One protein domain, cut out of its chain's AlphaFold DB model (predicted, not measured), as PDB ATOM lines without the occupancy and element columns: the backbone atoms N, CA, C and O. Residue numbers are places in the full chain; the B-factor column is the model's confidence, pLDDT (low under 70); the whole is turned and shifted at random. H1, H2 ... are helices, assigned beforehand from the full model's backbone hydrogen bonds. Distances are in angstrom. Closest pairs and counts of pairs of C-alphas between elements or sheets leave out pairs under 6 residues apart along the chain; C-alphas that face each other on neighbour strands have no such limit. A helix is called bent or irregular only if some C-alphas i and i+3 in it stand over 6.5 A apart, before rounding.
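AT A GLANCE: This is residues 99 to 146 of the 432 residues of the protein "G-patch domain-containing protein" of Pocillopora damicornis (UniProt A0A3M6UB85). One long, kinked helix, H1, makes one side of a loose, flat shape; the chain then turns round through the free-standing residues 118 to 123 and folds back, with the short helix H2 crossing steeply against residues 112 to 116 of H1. A second short helix, H3, ends the returning stretch as a separate piece, with no contact to either of the other helices. The printed part has 48 residues with three named helices, in the order H1, H2, H3, and no named strand; its class is all helix. The whole is loose, with a radius of gyration of the C-alphas of 12.6 A, and flat, with spans of 35 by 29 by 12 A.

IN THESE COORDINATES: Begin with the longest helix, H1, residues 100 to 118: find C-alpha 100 at (143.558, 169.300, 176.653), from where it runs 26.8 A to C-alpha 118 at (159.864, 177.713, 196.233). Near residue 112 you will find a kink of 39 degrees. H1 is irregular, but only just: C-alphas 109 and 112 are 6.6 A apart. Next look at H2, residues 126 to 132, which is 10.1 A from first to last C-alpha. H3, residues 139 to 145, is 10.0 A long by the same measure and ends with C-alpha 145 at (130.018, 175.121, 201.279).

HOW THE PARTS SIT: Start again from H1 and look at its residues 112 to 116, with which alone it touches H2. The closest C-alphas of the two are those of Glu 113 and Ile 129, 6.4 A apart. Their lines stand at a steep tilt of 69 degrees, only just short of about perpendicular, and they run opposite ways. Going outward, you reach H3, which is apart from H1 and also apart from H2. In the backbones of H2 and H3, every O i to N i+4 pair is within hydrogen-bond range, while in H1 10 of 15 such pairs are.

THE WHOLE: The two C-alphas farthest apart are those of Arg 120 and Cys 144, at 35.6 A. Residues 99 to 104, of which 100 to 104 belong to H1, stand free, and so do residues 118 to 123; the body without them spans 30 by 20 by 10 A. The printed part has no cut, and both links, H1 to H2 with 7 residues and H2 to H3 with 6, are short. In the B-factor column the mean pLDDT of the printed part is 73.6; look for values under 70 at residues 99 to 110, residue 112 and residues 120 to 124.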
ATOM      1  N   ASN A  99     143.090 165.144 177.932       53.91
ATOM      2  CA  ASN A  99     144.402 165.654 177.541       53.91
ATOM      3  C   ASN A  99     144.453 167.190 177.525       53.91
ATOM      4  O   ASN A  99     145.374 167.779 178.097       53.91
ATOM      5  N   GLU A 100     143.470 167.858 176.914       55.69
ATOM      6  CA  GLU A 100     143.558 169.300 176.653       55.69
ATOM      7  C   GLU A 100     143.105 170.150 177.849       55.69
ATOM      8  O   GLU A 100     143.907 170.919 178.390       55.69
ATOM      9  N   GLU A 101     141.878 169.979 178.356       54.28
ATOM     10  CA  GLU A 101     141.374 170.814 179.460       54.28
ATOM     11  C   GLU A 101     142.133 170.587 180.773       54.28
ATOM     12  O   GLU A 101     142.431 171.538 181.510       54.28
ATOM     13  N   LYS A 102     142.490 169.329 181.073       52.34
ATOM     14  CA  LYS A 102     143.266 169.008 182.278       52.34
ATOM     15  C   LYS A 102     144.665 169.623 182.230       52.34
ATOM     16  O   LYS A 102     145.196 169.895 183.303       52.34
ATOM     17  N   SER A 103     145.244 169.916 181.061       53.47
ATOM     18  CA  SER A 103     146.533 170.623 180.983       53.47
ATOM     19  C   SER A 103     146.431 172.055 181.536       53.47
ATOM     20  O   SER A 103     147.193 172.435 182.428       53.47
ATOM     21  N   VAL A 104     145.423 172.820 181.100       55.28
ATOM     22  CA  VAL A 104     145.220 174.227 181.482       55.28
ATOM     23  C   VAL A 104     144.713 174.350 182.921       55.28
ATOM     24  O   VAL A 104     145.162 175.224 183.667       55.28
ATOM     25  N   LYS A 105     143.817 173.452 183.353       54.72
ATOM     26  CA  LYS A 105     143.269 173.459 184.721       54.72
ATOM     27  C   LYS A 105     144.324 173.016 185.757       54.72
ATOM     28  O   LYS A 105     144.502 173.708 186.759       54.72
ATOM     29  N   LYS A 106     145.134 171.976 185.480       54.94
ATOM     30  CA  LYS A 106     146.276 171.577 186.346       54.94
ATOM     31  C   LYS A 106     147.403 172.617 186.385       54.94
ATOM     32  O   LYS A 106     148.129 172.693 187.376       54.94
ATOM     33  N   ALA A 107     147.575 173.425 185.335       57.28
ATOM     34  CA  ALA A 107     148.584 174.486 185.335       57.28
ATOM     35  C   ALA A 107     148.333 175.524 186.446       57.28
ATOM     36  O   ALA A 107     149.301 175.973 187.067       57.28
ATOM     37  N   LYS A 108     147.055 175.840 186.721       57.19
ATOM     38  CA  LYS A 108     146.623 176.798 187.752       57.19
ATOM     39  C   LYS A 108     146.641 176.214 189.168       57.19
ATOM     40  O   LYS A 108     147.213 176.848 190.051       57.19
ATOM     41  N   SER A 109     146.133 174.997 189.394       58.31
ATOM     42  CA  SER A 109     146.161 174.382 190.739       58.31
ATOM     43  C   SER A 109     147.588 174.190 191.274       58.31
ATOM     44  O   SER A 109     147.881 174.473 192.436       58.31
ATOM     45  N   HIS A 110     148.539 173.834 190.405       61.44
ATOM     46  CA  HIS A 110     149.949 173.774 190.793       61.44
ATOM     47  C   HIS A 110     150.609 175.148 191.033       61.44
ATOM     48  O   HIS A 110     151.758 175.172 191.471       61.44
ATOM     49  N   GLU A 111     149.977 176.295 190.757       70.44
ATOM     50  CA  GLU A 111     150.622 177.607 190.944       70.44
ATOM     51  C   GLU A 111     150.891 177.903 192.428       70.44
ATOM     52  O   GLU A 111     152.015 178.261 192.795       70.44
ATOM     53  N   MET A 112     149.898 177.680 193.294       69.25
ATOM     54  CA  MET A 112     150.048 177.835 194.747       69.25
ATOM     55  C   MET A 112     151.047 176.828 195.324       69.25
ATOM     56  O   MET A 112     151.877 177.187 196.160       69.25
ATOM     57  N   GLU A 113     151.038 175.589 194.828       76.75
ATOM     58  CA  GLU A 113     151.989 174.562 195.256       76.75
ATOM     59  C   GLU A 113     153.432 174.894 194.845       76.75
ATOM     60  O   GLU A 113     154.350 174.780 195.660       76.75
ATOM     61  N   LYS A 114     153.649 175.369 193.610       77.38
ATOM     62  CA  LYS A 114     154.962 175.822 193.124       77.38
ATOM     63  C   LYS A 114     155.478 176.998 193.955       77.38
ATOM     64  O   LYS A 114     156.617 176.941 194.416       77.38
ATOM     65  N   LYS A 115     154.642 178.013 194.217       78.94
ATOM     66  CA  LYS A 115     154.988 179.161 195.079       78.94
ATOM     67  C   LYS A 115     155.368 178.716 196.495       78.94
ATOM     68  O   LYS A 115     156.407 179.129 197.006       78.94
ATOM     69  N   ALA A 116     154.582 177.828 197.107       75.50
ATOM     70  CA  ALA A 116     154.868 177.295 198.439       75.50
ATOM     71  C   ALA A 116     156.193 176.510 198.477       75.50
ATOM     72  O   ALA A 116     157.048 176.798 199.314       75.50
ATOM     73  N   ARG A 117     156.414 175.586 197.529       76.25
ATOM     74  CA  ARG A 117     157.650 174.783 197.423       76.25
ATOM     75  C   ARG A 117     158.904 175.618 197.132       76.25
ATOM     76  O   ARG A 117     159.994 175.232 197.541       76.25
ATOM     77  N   GLN A 118     158.768 176.758 196.453       78.31
ATOM     78  CA  GLN A 118     159.864 177.713 196.233       78.31
ATOM     79  C   GLN A 118     160.199 178.533 197.494       78.31
ATOM     80  O   GLN A 118     161.324 179.022 197.638       78.31
ATOM     81  N   SER A 119     159.257 178.683 198.431       73.06
ATOM     82  CA  SER A 119     159.428 179.520 199.621       73.06
ATOM     83  C   SER A 119     160.246 178.828 200.728       73.06
ATOM     84  O   SER A 119     159.732 178.139 201.605       73.06
ATOM     85  N   ARG A 120     161.561 179.078 200.749       66.44
ATOM     86  CA  ARG A 120     162.510 178.521 201.744       66.44
ATOM     87  C   ARG A 120     162.245 178.901 203.219       66.44
ATOM     88  O   ARG A 120     162.986 178.457 204.087       66.44
ATOM     89  N   LYS A 121     161.237 179.730 203.523       68.00
ATOM     90  CA  LYS A 121     160.986 180.277 204.874       68.00
ATOM     91  C   LYS A 121     160.095 179.416 205.778       68.00
ATOM     92  O   LYS A 121     160.158 179.600 206.989       68.00
ATOM     93  N   ARG A 122     159.260 178.514 205.242       66.12
ATOM     94  CA  ARG A 122     158.443 177.598 206.063       66.12
ATOM     95  C   ARG A 122     158.007 176.377 205.254       66.12
ATOM     96  O   ARG A 122     157.288 176.517 204.270       66.12
ATOM     97  N   VAL A 123     158.411 175.180 205.682       66.38
ATOM     98  CA  VAL A 123     157.955 173.924 205.068       66.38
ATOM     99  C   VAL A 123     156.530 173.639 205.538       66.38
ATOM    100  O   VAL A 123     156.311 173.086 206.612       66.38
ATOM    101  N   PHE A 124     155.545 174.045 204.740       68.81
ATOM    102  CA  PHE A 124     154.168 173.594 204.916       68.81
ATOM    103  C   PHE A 124     154.034 172.165 204.381       68.81
ATOM    104  O   PHE A 124     154.475 171.873 203.270       68.81
ATOM    105  N   TYR A 125     153.404 171.273 205.149       82.12
ATOM    106  CA  TYR A 125     153.091 169.921 204.683       82.12
ATOM    107  C   TYR A 125     152.254 169.969 203.397       82.12
ATOM    108  O   TYR A 125     151.292 170.734 203.319       82.12
ATOM    109  N   ASN A 126     152.549 169.095 202.425       78.81
ATOM    110  CA  ASN A 126     151.832 169.036 201.140       78.81
ATOM    111  C   ASN A 126     150.299 168.987 201.323       78.81
ATOM    112  O   ASN A 126     149.573 169.678 200.617       78.81
ATOM    113  N   ARG A 127     149.813 168.253 202.337       81.75
ATOM    114  CA  ARG A 127     148.381 168.139 202.664       81.75
ATOM    115  C   ARG A 127     147.742 169.455 203.151       81.75
ATOM    116  O   ARG A 127     146.559 169.657 202.918       81.75
ATOM    117  N   PHE A 128     148.506 170.367 203.763       82.56
ATOM    118  CA  PHE A 128     148.040 171.712 204.147       82.56
ATOM    119  C   PHE A 128     147.999 172.680 202.952       82.56
ATOM    120  O   PHE A 128     147.151 173.566 202.890       82.56
ATOM    121  N   ILE A 129     148.898 172.500 201.981       80.69
ATOM    122  CA  ILE A 129     148.869 173.248 200.717       80.69
ATOM    123  C   ILE A 129     147.653 172.797 199.889       80.69
ATOM    124  O   ILE A 129     146.881 173.630 199.425       80.69
ATOM    125  N   GLN A 130     147.437 171.483 199.776       80.69
ATOM    126  CA  GLN A 130     146.315 170.881 199.045       80.69
ATOM    127  C   GLN A 130     144.942 171.163 199.676       80.69
ATOM    128  O   GLN A 130     143.962 171.316 198.951       80.69
ATOM    129  N   SER A 131     144.838 171.262 201.008       80.94
ATOM    130  CA  SER A 131     143.567 171.636 201.641       80.94
ATOM    131  C   SER A 131     143.191 173.095 201.362       80.94
ATOM    132  O   SER A 131     142.017 173.373 201.122       80.94
ATOM    133  N   LYS A 132     144.178 174.005 201.324       83.62
ATOM    134  CA  LYS A 132     143.970 175.431 201.022       83.62
ATOM    135  C   LYS A 132     143.871 175.780 199.534       83.62
ATOM    136  O   LYS A 132     143.350 176.849 199.230       83.62
ATOM    137  N   ASP A 133     144.330 174.933 198.610       82.44
ATOM    138  CA  ASP A 133     144.068 175.148 197.183       82.44
ATOM    139  C   ASP A 133     142.607 174.824 196.841       82.44
ATOM    140  O   ASP A 133     142.162 173.680 196.949       82.44
ATOM    141  N   LEU A 134     141.857 175.837 196.408       81.31
ATOM    142  CA  LEU A 134     140.475 175.697 195.947       81.31
ATOM    143  C   LEU A 134     140.370 175.555 194.418       81.31
ATOM    144  O   LEU A 134     139.309 175.196 193.923       81.31
ATOM    145  N   SER A 135     141.466 175.741 193.664       81.19
ATOM    146  CA  SER A 135     141.495 175.715 192.188       81.19
ATOM    147  C   SER A 135     141.168 174.348 191.560       81.19
ATOM    148  O   SER A 135     141.154 174.228 190.332       81.19
ATOM    149  N   SER A 136     140.960 173.317 192.378       78.94
ATOM    150  CA  SER A 136     140.644 171.941 191.979       78.94
ATOM    151  C   SER A 136     139.226 171.484 192.351       78.94
ATOM    152  O   SER A 136     138.826 170.409 191.909       78.94
ATOM    153  N   LYS A 137     138.464 172.269 193.129       85.88
ATOM    154  CA  LYS A 137     137.053 171.980 193.453       85.88
ATOM    155  C   LYS A 137     136.118 172.572 192.392       85.88
ATOM    156  O   LYS A 137     136.502 173.497 191.672       85.88
ATOM    157  N   SER A 138     134.900 172.041 192.272       89.00
ATOM    158  CA  SER A 138     133.889 172.616 191.376       89.00
ATOM    159  C   SER A 138     133.316 173.907 191.972       89.00
ATOM    160  O   SER A 138     133.270 174.081 193.189       89.00
ATOM    161  N   ALA A 139     132.862 174.829 191.118       86.75
ATOM    162  CA  ALA A 139     132.225 176.063 191.583       86.75
ATOM    163  C   ALA A 139     130.924 175.791 192.365       86.75
ATOM    164  O   ALA A 139     130.566 176.568 193.244       86.75
ATOM    165  N   GLU A 140     130.255 174.676 192.066       87.25
ATOM    166  CA  GLU A 140     129.039 174.201 192.727       87.25
ATOM    167  C   GLU A 140     129.311 173.677 194.146       87.25
ATOM    168  O   GLU A 140     128.664 174.131 195.082       87.25
ATOM    169  N   ASP A 141     130.328 172.829 194.341       86.69
ATOM    170  CA  ASP A 141     130.764 172.357 195.669       86.69
ATOM    171  C   ASP A 141     131.175 173.537 196.566       86.69
ATOM    172  O   ASP A 141     130.719 173.673 197.704       86.69
ATOM    173  N   MET A 142     131.939 174.484 196.009       88.06
ATOM    174  CA  MET A 142     132.270 175.727 196.708       88.06
ATOM    175  C   MET A 142     131.022 176.560 197.050       88.06
ATOM    176  O   MET A 142     130.951 177.130 198.138       88.06
ATOM    177  N   ALA A 143     130.030 176.629 196.157       88.81
ATOM    178  CA  ALA A 143     128.779 177.339 196.409       88.81
ATOM    179  C   ALA A 143     127.941 176.662 197.507       88.81
ATOM    180  O   ALA A 143     127.409 177.362 198.369       88.81
ATOM    181  N   CYS A 144     127.882 175.327 197.543       86.06
ATOM    182  CA  CYS A 144     127.255 174.566 198.625       86.06
ATOM    183  C   CYS A 144     127.917 174.858 199.981       86.06
ATOM    184  O   CYS A 144     127.216 175.177 200.938       86.06
ATOM    185  N   ILE A 145     129.254 174.831 200.051       89.19
ATOM    186  CA  ILE A 145     130.018 175.121 201.279       89.19
ATOM    187  C   ILE A 145     129.800 176.568 201.763       89.19
ATOM    188  O   ILE A 145     129.729 176.809 202.966       89.19
ATOM    189  N   PHE A 146     129.661 177.535 200.850       87.88
ATOM    190  CA  PHE A 146     129.406 178.945 201.178       87.88
ATOM    191  C   PHE A 146     127.912 179.321 201.269       87.88
ATOM    192  O   PHE A 146     127.578 180.510 201.284       87.88
TER     193      PHE A 146